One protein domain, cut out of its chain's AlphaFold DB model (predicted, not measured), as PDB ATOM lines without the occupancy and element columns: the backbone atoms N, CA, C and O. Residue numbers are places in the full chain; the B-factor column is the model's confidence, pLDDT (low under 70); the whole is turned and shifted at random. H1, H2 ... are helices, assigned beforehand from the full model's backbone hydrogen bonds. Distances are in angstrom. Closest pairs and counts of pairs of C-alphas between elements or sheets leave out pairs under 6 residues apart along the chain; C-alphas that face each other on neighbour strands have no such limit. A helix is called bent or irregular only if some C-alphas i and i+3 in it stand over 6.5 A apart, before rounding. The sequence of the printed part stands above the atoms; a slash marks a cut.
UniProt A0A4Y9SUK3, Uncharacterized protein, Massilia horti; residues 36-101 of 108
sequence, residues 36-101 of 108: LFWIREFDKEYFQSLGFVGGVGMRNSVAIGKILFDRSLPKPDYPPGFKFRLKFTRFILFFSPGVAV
ATOM      1  N   LEU A  36     477.391 438.057 391.615       93.06
ATOM      2  CA  LEU A  36     477.859 438.507 390.298       93.06
ATOM      3  C   LEU A  36     477.292 439.880 389.928       93.06
ATOM      4  O   LEU A  36     478.038 440.760 389.508       93.06
ATOM      5  N   PHE A  37     475.982 440.076 390.106       91.56
ATOM      6  CA  PHE A  37     475.345 441.361 389.806       91.56
ATOM      7  C   PHE A  37     475.849 442.483 390.709       91.56
ATOM      8  O   PHE A  37     476.090 443.582 390.233       91.56
ATOM      9  N   TRP A  38     476.076 442.190 391.986       93.81
ATOM     10  CA  TRP A  38     476.616 443.167 392.923       93.81
ATOM     11  C   TRP A  38     478.062 443.544 392.585       93.81
ATOM     12  O   TRP A  38     478.373 444.727 392.510       93.81
ATOM     13  N   ILE A  39     478.928 442.567 392.292       93.81
ATOM     14  CA  ILE A  39     480.299 442.836 391.823       93.81
ATOM     15  C   ILE A  39     480.278 443.721 390.572       93.81
ATOM     16  O   ILE A  39     481.060 444.658 390.483       93.81
ATOM     17  N   ARG A  40     479.351 443.494 389.631       93.38
ATOM     18  CA  ARG A  40     479.207 444.347 388.439       93.38
ATOM     19  C   ARG A  40     478.949 445.822 388.779       93.38
ATOM     20  O   ARG A  40     479.311 446.687 387.982       93.38
ATOM     21  N   GLU A  41     478.304 446.116 389.905       91.88
ATOM     22  CA  GLU A  41     477.972 447.484 390.317       91.88
ATOM     23  C   GLU A  41     479.183 448.225 390.900       91.88
ATOM     24  O   GLU A  41     479.405 449.376 390.528       91.88
ATOM     25  N   PHE A  42     479.979 447.576 391.761       91.62
ATOM     26  CA  PHE A  42     481.064 448.243 392.502       91.62
ATOM     27  C   PHE A  42     482.495 447.829 392.109       91.62
ATOM     28  O   PHE A  42     483.428 448.541 392.455       91.62
ATOM     29  N   ASP A  43     482.697 446.724 391.384       93.38
ATOM     30  CA  ASP A  43     484.007 446.275 390.878       93.38
ATOM     31  C   ASP A  43     483.879 445.706 389.452       93.38
ATOM     32  O   ASP A  43     483.878 444.495 389.195       93.38
ATOM     33  N   LYS A  44     483.726 446.627 388.494       92.69
ATOM     34  CA  LYS A  44     483.537 446.309 387.071       92.69
ATOM     35  C   LYS A  44     484.747 445.614 386.454       92.69
ATOM     36  O   LYS A  44     484.565 444.773 385.578       92.69
ATOM     37  N   GLU A  45     485.953 445.966 386.887       93.38
ATOM     38  CA  GLU A  45     487.193 445.398 386.358       93.38
ATOM     39  C   GLU A  45     487.306 443.921 386.741       93.38
ATOM     40  O   GLU A  45     487.443 443.051 385.873       93.38
ATOM     41  N   TYR A  46     487.115 443.607 388.027       93.62
ATOM     42  CA  TYR A  46     487.062 442.222 388.473       93.62
ATOM     43  C   TYR A  46     485.918 441.473 387.786       93.62
ATOM     44  O   TYR A  46     486.137 440.372 387.282       93.62
ATOM     45  N   PHE A  47     484.725 442.076 387.668       93.31
ATOM     46  CA  PHE A  47     483.595 441.468 386.958       93.31
ATOM     47  C   PHE A  47     483.946 441.038 385.527       93.31
ATOM     48  O   PHE A  47     483.604 439.929 385.113       93.31
ATOM     49  N   GLN A  48     484.637 441.896 384.771       92.19
ATOM     50  CA  GLN A  48     485.049 441.603 383.397       92.19
ATOM     51  C   GLN A  48     486.017 440.414 383.335       92.19
ATOM     52  O   GLN A  48     485.842 439.533 382.490       92.19
ATOM     53  N   SER A  49     486.963 440.310 384.278       93.00
ATOM     54  CA  SER A  49     487.897 439.171 384.355       93.00
ATOM     55  C   SER A  49     487.224 437.820 384.649       93.00
ATOM     56  O   SER A  49     487.779 436.749 384.364       93.00
ATOM     57  N   LEU A  50     485.999 437.829 385.191       91.50
ATOM     58  CA  LEU A  50     485.256 436.599 385.464       91.50
ATOM     59  C   LEU A  50     484.768 435.919 384.179       91.50
ATOM     60  O   LEU A  50     484.560 434.704 384.195       91.50
ATOM     61  N   GLY A  51     484.623 436.663 383.074       88.25
ATOM     62  CA  GLY A  51     484.125 436.139 381.798       88.25
ATOM     63  C   GLY A  51     482.640 435.753 381.833       88.25
ATOM     64  O   GLY A  51     482.218 434.835 381.127       88.25
ATOM     65  N   PHE A  52     481.852 436.411 382.689       87.38
ATOM     66  CA  PHE A  52     480.411 436.183 382.796       87.38
ATOM     67  C   PHE A  52     479.682 436.659 381.533       87.38
ATOM     68  O   PHE A  52     479.855 437.796 381.102       87.38
ATOM     69  N   VAL A  53     478.824 435.803 380.973       82.56
ATOM     70  CA  VAL A  53     478.132 436.045 379.689       82.56
ATOM     71  C   VAL A  53     476.601 436.085 379.803       82.56
ATOM     72  O   VAL A  53     475.915 436.236 378.800       82.56
ATOM     73  N   GLY A  54     476.042 435.999 381.017       79.62
ATOM     74  CA  GLY A  54     474.587 435.951 381.224       79.62
ATOM     75  C   GLY A  54     473.985 434.557 381.004       79.62
ATOM     76  O   GLY A  54     474.634 433.659 380.470       79.62
ATOM     77  N   GLY A  55     472.753 434.335 381.480       78.31
ATOM     78  CA  GLY A  55     472.043 433.050 381.346       78.31
ATOM     79  C   GLY A  55     472.455 431.947 382.339       78.31
ATOM     80  O   GLY A  55     473.129 432.196 383.346       78.31
ATOM     81  N   VAL A  56     471.991 430.714 382.108       74.31
ATOM     82  CA  VAL A  56     472.424 429.497 382.831       74.31
ATOM     83  C   VAL A  56     473.444 428.777 381.947       74.31
ATOM     84  O   VAL A  56     473.159 428.524 380.784       74.31
ATOM     85  N   GLY A  57     474.629 428.459 382.470       83.06
ATOM     86  CA  GLY A  57     475.649 427.754 381.693       83.06
ATOM     87  C   GLY A  57     476.979 427.598 382.426       83.06
ATOM     88  O   GLY A  57     477.235 428.271 383.427       83.06
ATOM     89  N   MET A  58     477.840 426.726 381.895       85.44
ATOM     90  CA  MET A  58     479.122 426.346 382.502       85.44
ATOM     91  C   MET A  58     480.037 427.548 382.776       85.44
ATOM     92  O   MET A  58     480.596 427.651 383.864       85.44
ATOM     93  N   ARG A  59     480.133 428.506 381.843       84.19
ATOM     94  CA  ARG A  59     480.935 429.733 382.029       84.19
ATOM     95  C   ARG A  59     480.509 430.538 383.261       84.19
ATOM     96  O   ARG A  59     481.357 431.039 383.991       84.19
ATOM     97  N   ASN A  60     479.210 430.601 383.542       85.94
ATOM     98  CA  ASN A  60     478.695 431.340 384.694       85.94
ATOM     99  C   ASN A  60     478.931 430.576 385.999       85.94
ATOM    100  O   ASN A  60     479.241 431.194 387.014       85.94
ATOM    101  N   SER A  61     478.850 429.243 385.970       85.75
ATOM    102  CA  SER A  61     479.247 428.407 387.107       85.75
ATOM    103  C   SER A  61     480.730 428.584 387.444       85.75
ATOM    104  O   SER A  61     481.076 428.708 388.615       85.75
ATOM    105  N   VAL A  62     481.599 428.687 386.430       91.62
ATOM    106  CA  VAL A  62     483.029 428.983 386.622       91.62
ATOM    107  C   VAL A  62     483.233 430.381 387.209       91.62
ATOM    108  O   VAL A  62     484.005 430.527 388.151       91.62
ATOM    109  N   ALA A  63     482.523 431.400 386.717       92.69
ATOM    110  CA  ALA A  63     482.583 432.757 387.269       92.69
ATOM    111  C   ALA A  63     482.162 432.809 388.751       92.69
ATOM    112  O   ALA A  63     482.836 433.438 389.567       92.69
ATOM    113  N   ILE A  64     481.090 432.099 389.118       92.62
ATOM    114  CA  ILE A  64     480.674 431.924 390.518       92.62
ATOM    115  C   ILE A  64     481.784 431.234 391.318       92.62
ATOM    116  O   ILE A  64     482.148 431.712 392.388       92.62
ATOM    117  N   GLY A  65     482.343 430.139 390.795       92.00
ATOM    118  CA  GLY A  65     483.430 429.404 391.440       92.00
ATOM    119  C   GLY A  65     484.643 430.288 391.720       92.00
ATOM    120  O   GLY A  65     485.134 430.296 392.845       92.00
ATOM    121  N   LYS A  66     485.065 431.105 390.744       94.31
ATOM    122  CA  LYS A  66     486.136 432.094 390.925       94.31
ATOM    123  C   LYS A  66     485.846 432.997 392.126       94.31
ATOM    124  O   LYS A  66     486.654 433.032 393.038       94.31
ATOM    125  N   ILE A  67     484.662 433.609 392.210       94.69
ATOM    126  CA  ILE A  67     484.288 434.462 393.357       94.69
ATOM    127  C   ILE A  67     484.324 433.687 394.687       94.69
ATOM    128  O   ILE A  67     484.834 434.170 395.705       94.69
ATOM    129  N   LEU A  68     483.735 432.489 394.715       95.06
ATOM    130  CA  LEU A  68     483.565 431.728 395.951       95.06
ATOM    131  C   LEU A  68     484.885 431.167 396.485       95.06
ATOM    132  O   LEU A  68     485.044 431.123 397.702       95.06
ATOM    133  N   PHE A  69     485.831 430.807 395.619       95.12
ATOM    134  CA  PHE A  69     487.125 430.246 396.020       95.12
ATOM    135  C   PHE A  69     488.271 431.265 396.058       95.12
ATOM    136  O   PHE A  69     489.343 430.952 396.576       95.12
ATOM    137  N   ASP A  70     488.054 432.491 395.581       94.19
ATOM    138  CA  ASP A  70     489.051 433.557 395.635       94.19
ATOM    139  C   ASP A  70     489.281 434.051 397.073       94.19
ATOM    140  O   ASP A  70     488.448 434.731 397.680       94.19
ATOM    141  N   ARG A  71     490.449 433.717 397.626       92.38
ATOM    142  CA  ARG A  71     490.842 434.091 398.993       92.38
ATOM    143  C   ARG A  71     491.108 435.586 399.164       92.38
ATOM    144  O   ARG A  71     491.117 436.047 400.301       92.38
ATOM    145  N   SER A  72     491.292 436.335 398.076       91.56
ATOM    146  CA  SER A  72     491.440 437.794 398.125       91.56
ATOM    147  C   SER A  72     490.108 438.519 398.360       91.56
ATOM    148  O   SER A  72     490.098 439.701 398.700       91.56
ATOM    149  N   LEU A  73     488.975 437.814 398.227       91.56
ATOM    150  CA  LEU A  73     487.647 438.360 398.479       91.56
ATOM    151  C   LEU A  73     487.111 438.019 399.884       91.56
ATOM    152  O   LEU A  73     487.279 436.890 400.358       91.56
ATOM    153  N   PRO A  74     486.335 438.927 400.508       93.50
ATOM    154  CA  PRO A  74     485.993 440.260 400.009       93.50
ATOM    155  C   PRO A  74     487.112 441.284 400.255       93.50
ATOM    156  O   PRO A  74     487.782 441.224 401.284       93.50
ATOM    157  N   LYS A  75     487.236 442.275 399.365       92.69
ATOM    158  CA  LYS A  75     488.147 443.408 399.569       92.69
ATOM    159  C   LYS A  75     487.653 444.325 400.713       92.69
ATOM    160  O   LYS A  75     486.449 444.330 401.019       92.69
ATOM    161  N   PRO A  76     488.542 445.084 401.385       91.44
ATOM    162  CA  PRO A  76     488.180 445.919 402.537       91.44
ATOM    163  C   PRO A  76     487.138 447.005 402.243       91.44
ATOM    164  O   PRO A  76     486.319 447.311 403.105       91.44
ATOM    165  N   ASP A  77     487.114 447.528 401.026       93.25
ATOM    166  CA  ASP A  77     486.230 448.583 400.521       93.25
ATOM    167  C   ASP A  77     484.842 448.081 400.083       93.25
ATOM    168  O   ASP A  77     483.924 448.871 399.878       93.25
ATOM    169  N   TYR A  78     484.639 446.762 399.993       94.06
ATOM    170  CA  TYR A  78     483.367 446.222 399.516       94.06
ATOM    171  C   TYR A  78     482.189 446.504 400.464       94.06
ATOM    172  O   TYR A  78     482.354 446.468 401.696       94.06
ATOM    173  N   PRO A  79     480.964 446.665 399.920       95.00
ATOM    174  CA  PRO A  79     479.768 446.900 400.720       95.00
ATOM    175  C   PRO A  79     479.550 445.810 401.785       95.00
ATOM    176  O   PRO A  79     479.674 444.617 401.476       95.00
ATOM    177  N   PRO A  80     479.149 446.157 403.023       94.38
ATOM    178  CA  PRO A  80     478.907 445.175 404.086       94.38
ATOM    179  C   PRO A  80     477.918 444.071 403.687       94.38
ATOM    180  O   PRO A  80     478.151 442.894 403.966       94.38
ATOM    181  N   GLY A  81     476.854 444.425 402.953       94.06
ATOM    182  CA  GLY A  81     475.879 443.455 402.448       94.06
ATOM    183  C   GLY A  81     476.486 442.433 401.481       94.06
ATOM    184  O   GLY A  81     476.100 441.263 401.500       94.06
ATOM    185  N   PHE A  82     477.479 442.842 400.681       94.88
ATOM    186  CA  PHE A  82     478.189 441.938 399.781       94.88
ATOM    187  C   PHE A  82     479.036 440.964 400.591       94.88
ATOM    188  O   PHE A  82     478.960 439.754 400.386       94.88
ATOM    189  N   LYS A  83     479.804 441.491 401.553       95.12
ATOM    190  CA  LYS A  83     480.667 440.699 402.439       95.12
ATOM    191  C   LYS A  83     479.866 439.629 403.172       95.12
ATOM    192  O   LYS A  83     480.276 438.469 403.197       95.12
ATOM    193  N   PHE A  84     478.714 440.006 403.726       95.25
ATOM    194  CA  PHE A  84     477.805 439.074 404.387       95.25
ATOM    195  C   PHE A  84     477.318 437.987 403.424       95.25
ATOM    196  O   PHE A  84     477.464 436.800 403.711       95.25
ATOM    197  N   ARG A  85     476.807 438.373 402.249       94.88
ATOM    198  CA  ARG A  85     476.292 437.415 401.263       94.88
ATOM    199  C   ARG A  85     477.378 436.481 400.737       94.88
ATOM    200  O   ARG A  85     477.108 435.297 400.550       94.88
ATOM    201  N   LEU A  86     478.598 436.974 400.525       96.06
ATOM    202  CA  LEU A  86     479.731 436.159 400.093       96.06
ATOM    203  C   LEU A  86     480.063 435.105 401.152       96.06
ATOM    204  O   LEU A  86     480.144 433.922 400.827       96.06
ATOM    205  N   LYS A  87     480.184 435.517 402.421       95.50
ATOM    206  CA  LYS A  87     480.401 434.595 403.546       95.50
ATOM    207  C   LYS A  87     479.281 433.563 403.651       95.50
ATOM    208  O   LYS A  87     479.567 432.378 403.750       95.50
ATOM    209  N   PHE A  88     478.026 433.995 403.561       95.06
ATOM    210  CA  PHE A  88     476.864 433.110 403.610       95.06
ATOM    211  C   PHE A  88     476.850 432.099 402.455       95.06
ATOM    212  O   PHE A  88     476.634 430.911 402.668       95.06
ATOM    213  N   THR A  89     477.150 432.538 401.232       95.25
ATOM    214  CA  THR A  89     477.180 431.651 400.058       95.25
ATOM    215  C   THR A  89     478.326 430.642 400.153       95.25
ATOM    216  O   THR A  89     478.133 429.468 399.843       95.25
ATOM    217  N   ARG A  90     479.502 431.069 400.639       95.75
ATOM    218  CA  ARG A  90     480.629 430.172 400.948       95.75
ATOM    219  C   ARG A  90     480.272 429.167 402.036       95.75
ATOM    220  O   ARG A  90     480.619 428.001 401.905       95.75
ATOM    221  N   PHE A  91     479.566 429.604 403.075       94.75
ATOM    222  CA  PHE A  91     479.090 428.734 404.144       94.75
ATOM    223  C   PHE A  91     478.140 427.665 403.597       94.75
ATOM    224  O   PHE A  91     478.394 426.484 403.802       94.75
ATOM    225  N   ILE A  92     477.117 428.046 402.822       93.69
ATOM    226  CA  ILE A  92     476.226 427.080 402.156       93.69
ATOM    227  C   ILE A  92     477.055 426.072 401.354       93.69
ATOM    228  O   ILE A  92     476.920 424.873 401.566       93.69
ATOM    229  N   LEU A  93     477.958 426.548 400.491       91.94
ATOM    230  CA  LEU A  93     478.790 425.672 399.671       91.94
ATOM    231  C   LEU A  93     479.633 424.708 400.517       91.94
ATOM    232  O   LEU A  93     479.690 423.522 400.213       91.94
ATOM    233  N   PHE A  94     480.262 425.191 401.586       92.31
ATOM    234  CA  PHE A  94     481.102 424.372 402.458       92.31
ATOM    235  C   PHE A  94     480.309 423.282 403.190       92.31
ATOM    236  O   PHE A  94     480.790 422.163 403.325       92.31
ATOM    237  N   PHE A  95     479.081 423.585 403.616       91.44
ATOM    238  CA  PHE A  95     478.208 422.627 404.297       91.44
ATOM    239  C   PHE A  95     477.464 421.685 403.342       91.44
ATOM    240  O   PHE A  95     476.845 420.726 403.801       91.44
ATOM    241  N   SER A  96     477.539 421.911 402.026       89.94
ATOM    242  CA  SER A  96     476.834 421.092 401.034       89.94
ATOM    243  C   SER A  96     477.122 419.582 401.111       89.94
ATOM    244  O   SER A  96     476.160 418.822 400.984       89.94
ATOM    245  N   PRO A  97     478.347 419.095 401.421       89.31
ATOM    246  CA  PRO A  97     478.578 417.663 401.615       89.31
ATOM    247  C   PRO A  97     477.835 417.114 402.838       89.31
ATOM    248  O   PRO A  97     477.245 416.041 402.768       89.31
ATOM    249  N   GLY A  98     477.810 417.864 403.945       90.94
ATOM    250  CA  GLY A  98     477.083 417.475 405.156       90.94
ATOM    251  C   GLY A  98     475.572 417.425 404.928       90.94
ATOM    252  O   GLY A  98     474.922 416.468 405.336       90.94
ATOM    253  N   VAL A  99     475.025 418.408 404.203       88.69
ATOM    254  CA  VAL A  99     473.615 418.403 403.787       88.69
ATOM    255  C   VAL A  99     473.318 417.177 402.926       88.69
ATOM    256  O   VAL A  99     472.352 416.479 403.202       88.69
ATOM    257  N   ALA A 100     474.160 416.856 401.942       86.44
ATOM    258  CA  ALA A 100     473.964 415.672 401.106       86.44
ATOM    259  C   ALA A 100     473.942 414.373 401.933       86.44
ATOM    260  O   ALA A 100     473.059 413.545 401.733       86.44
ATOM    261  N   VAL A 101     474.857 414.225 402.895       89.75
ATOM    262  CA  VAL A 101     474.893 413.067 403.803       89.75
ATOM    263  C   VAL A 101     473.611 412.971 404.630       89.75
ATOM    264  O   VAL A 101     472.979 411.919 404.643       89.75
TER     265      VAL A 101
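Overview. This is residues 36 to 101 of the 108 residues of an uncharacterized protein of Massilia horti (UniProt A0A4Y9SUK3). A long helix, H4, and a shorter one, H3, make a T: the end of H3 meets the side of H4 partway along its length. A small helical hairpin, H1 and H2, sits in the corner between H3 and the first part of H4, while residues 94 to 101 of H4 stick out beyond the body as a free arm. The printed part has 66 residues with four named helices, in the order H1, H2, H3, H4 along the chain, and no named strand; the class is all helix. It is only just compact, close to loose, with a radius of gyration of the C-alphas of 12.5 A, and it spans 39 by 28 by 17 A, its length drawn out by the arm.

Arrangement. H1, residues 36 to 42, touches H2, residues 44 to 49, and the two form a helical hairpin. They run opposite ways at a steep tilt of 44 degrees, and their closest C-alphas, those of Arg 40 and Phe 47, are 5.5 A apart. H3, residues 58 to 69, is close to H1 but not clearly touching it: the closest C-alphas, of Leu 36 and Ile 64, are 7.2 A apart. H2 and H3 are near each other, with 6 pairs of C-alphas within 10 A. H4, residues 80 to 101, is close to H1 but not clearly touching, at a shallow tilt of 18 degrees, opposite ways; the closest C-alphas, of Trp 38 and Phe 82, are 7.1 A apart. H3 and H4 only just touch, with 3 pairs of C-alphas within 8 A, and stand about perpendicular at 75 degrees. H3 touches H4 with residue 68 alone, and H4 touches H3 with residues 86 to 90 alone; the closest C-alphas, those of Leu 68 and Arg 90, are 6.0 A apart. H2 and H4 are apart. Every O i to N i+4 pair is within hydrogen-bond range in H1, H2 and H3, and 16 of 18 are in H4.

Along the chain. H1 begins at C-alpha 36 (477.859, 438.507, 390.298) and is 10.5 A long; H2 is 8.8 A long. H3 measures 16.2 A, from Met 58 to C-alpha 69 at (487.125, 430.246, 396.020). H4 measures 32.4 A and ends at C-alpha 101 (474.893, 413.067, 403.803). It is irregular, with C-alphas 94 and 97 7.2 A apart, and has a kink of 39 degrees near residue 95.

Size, cuts and confidence. The C-alphas farthest apart are those of Glu 45 and Val 101, at 38.7 A. Without residues 94 to 101, which stand free, the body spans 28 by 25 by 17 A. The link from H1 to H2 is tight, and those from H2 to H3 and from H3 to H4 are short. The printed part has no cut. Its mean pLDDT is 91.4, and no printed residue is under 70.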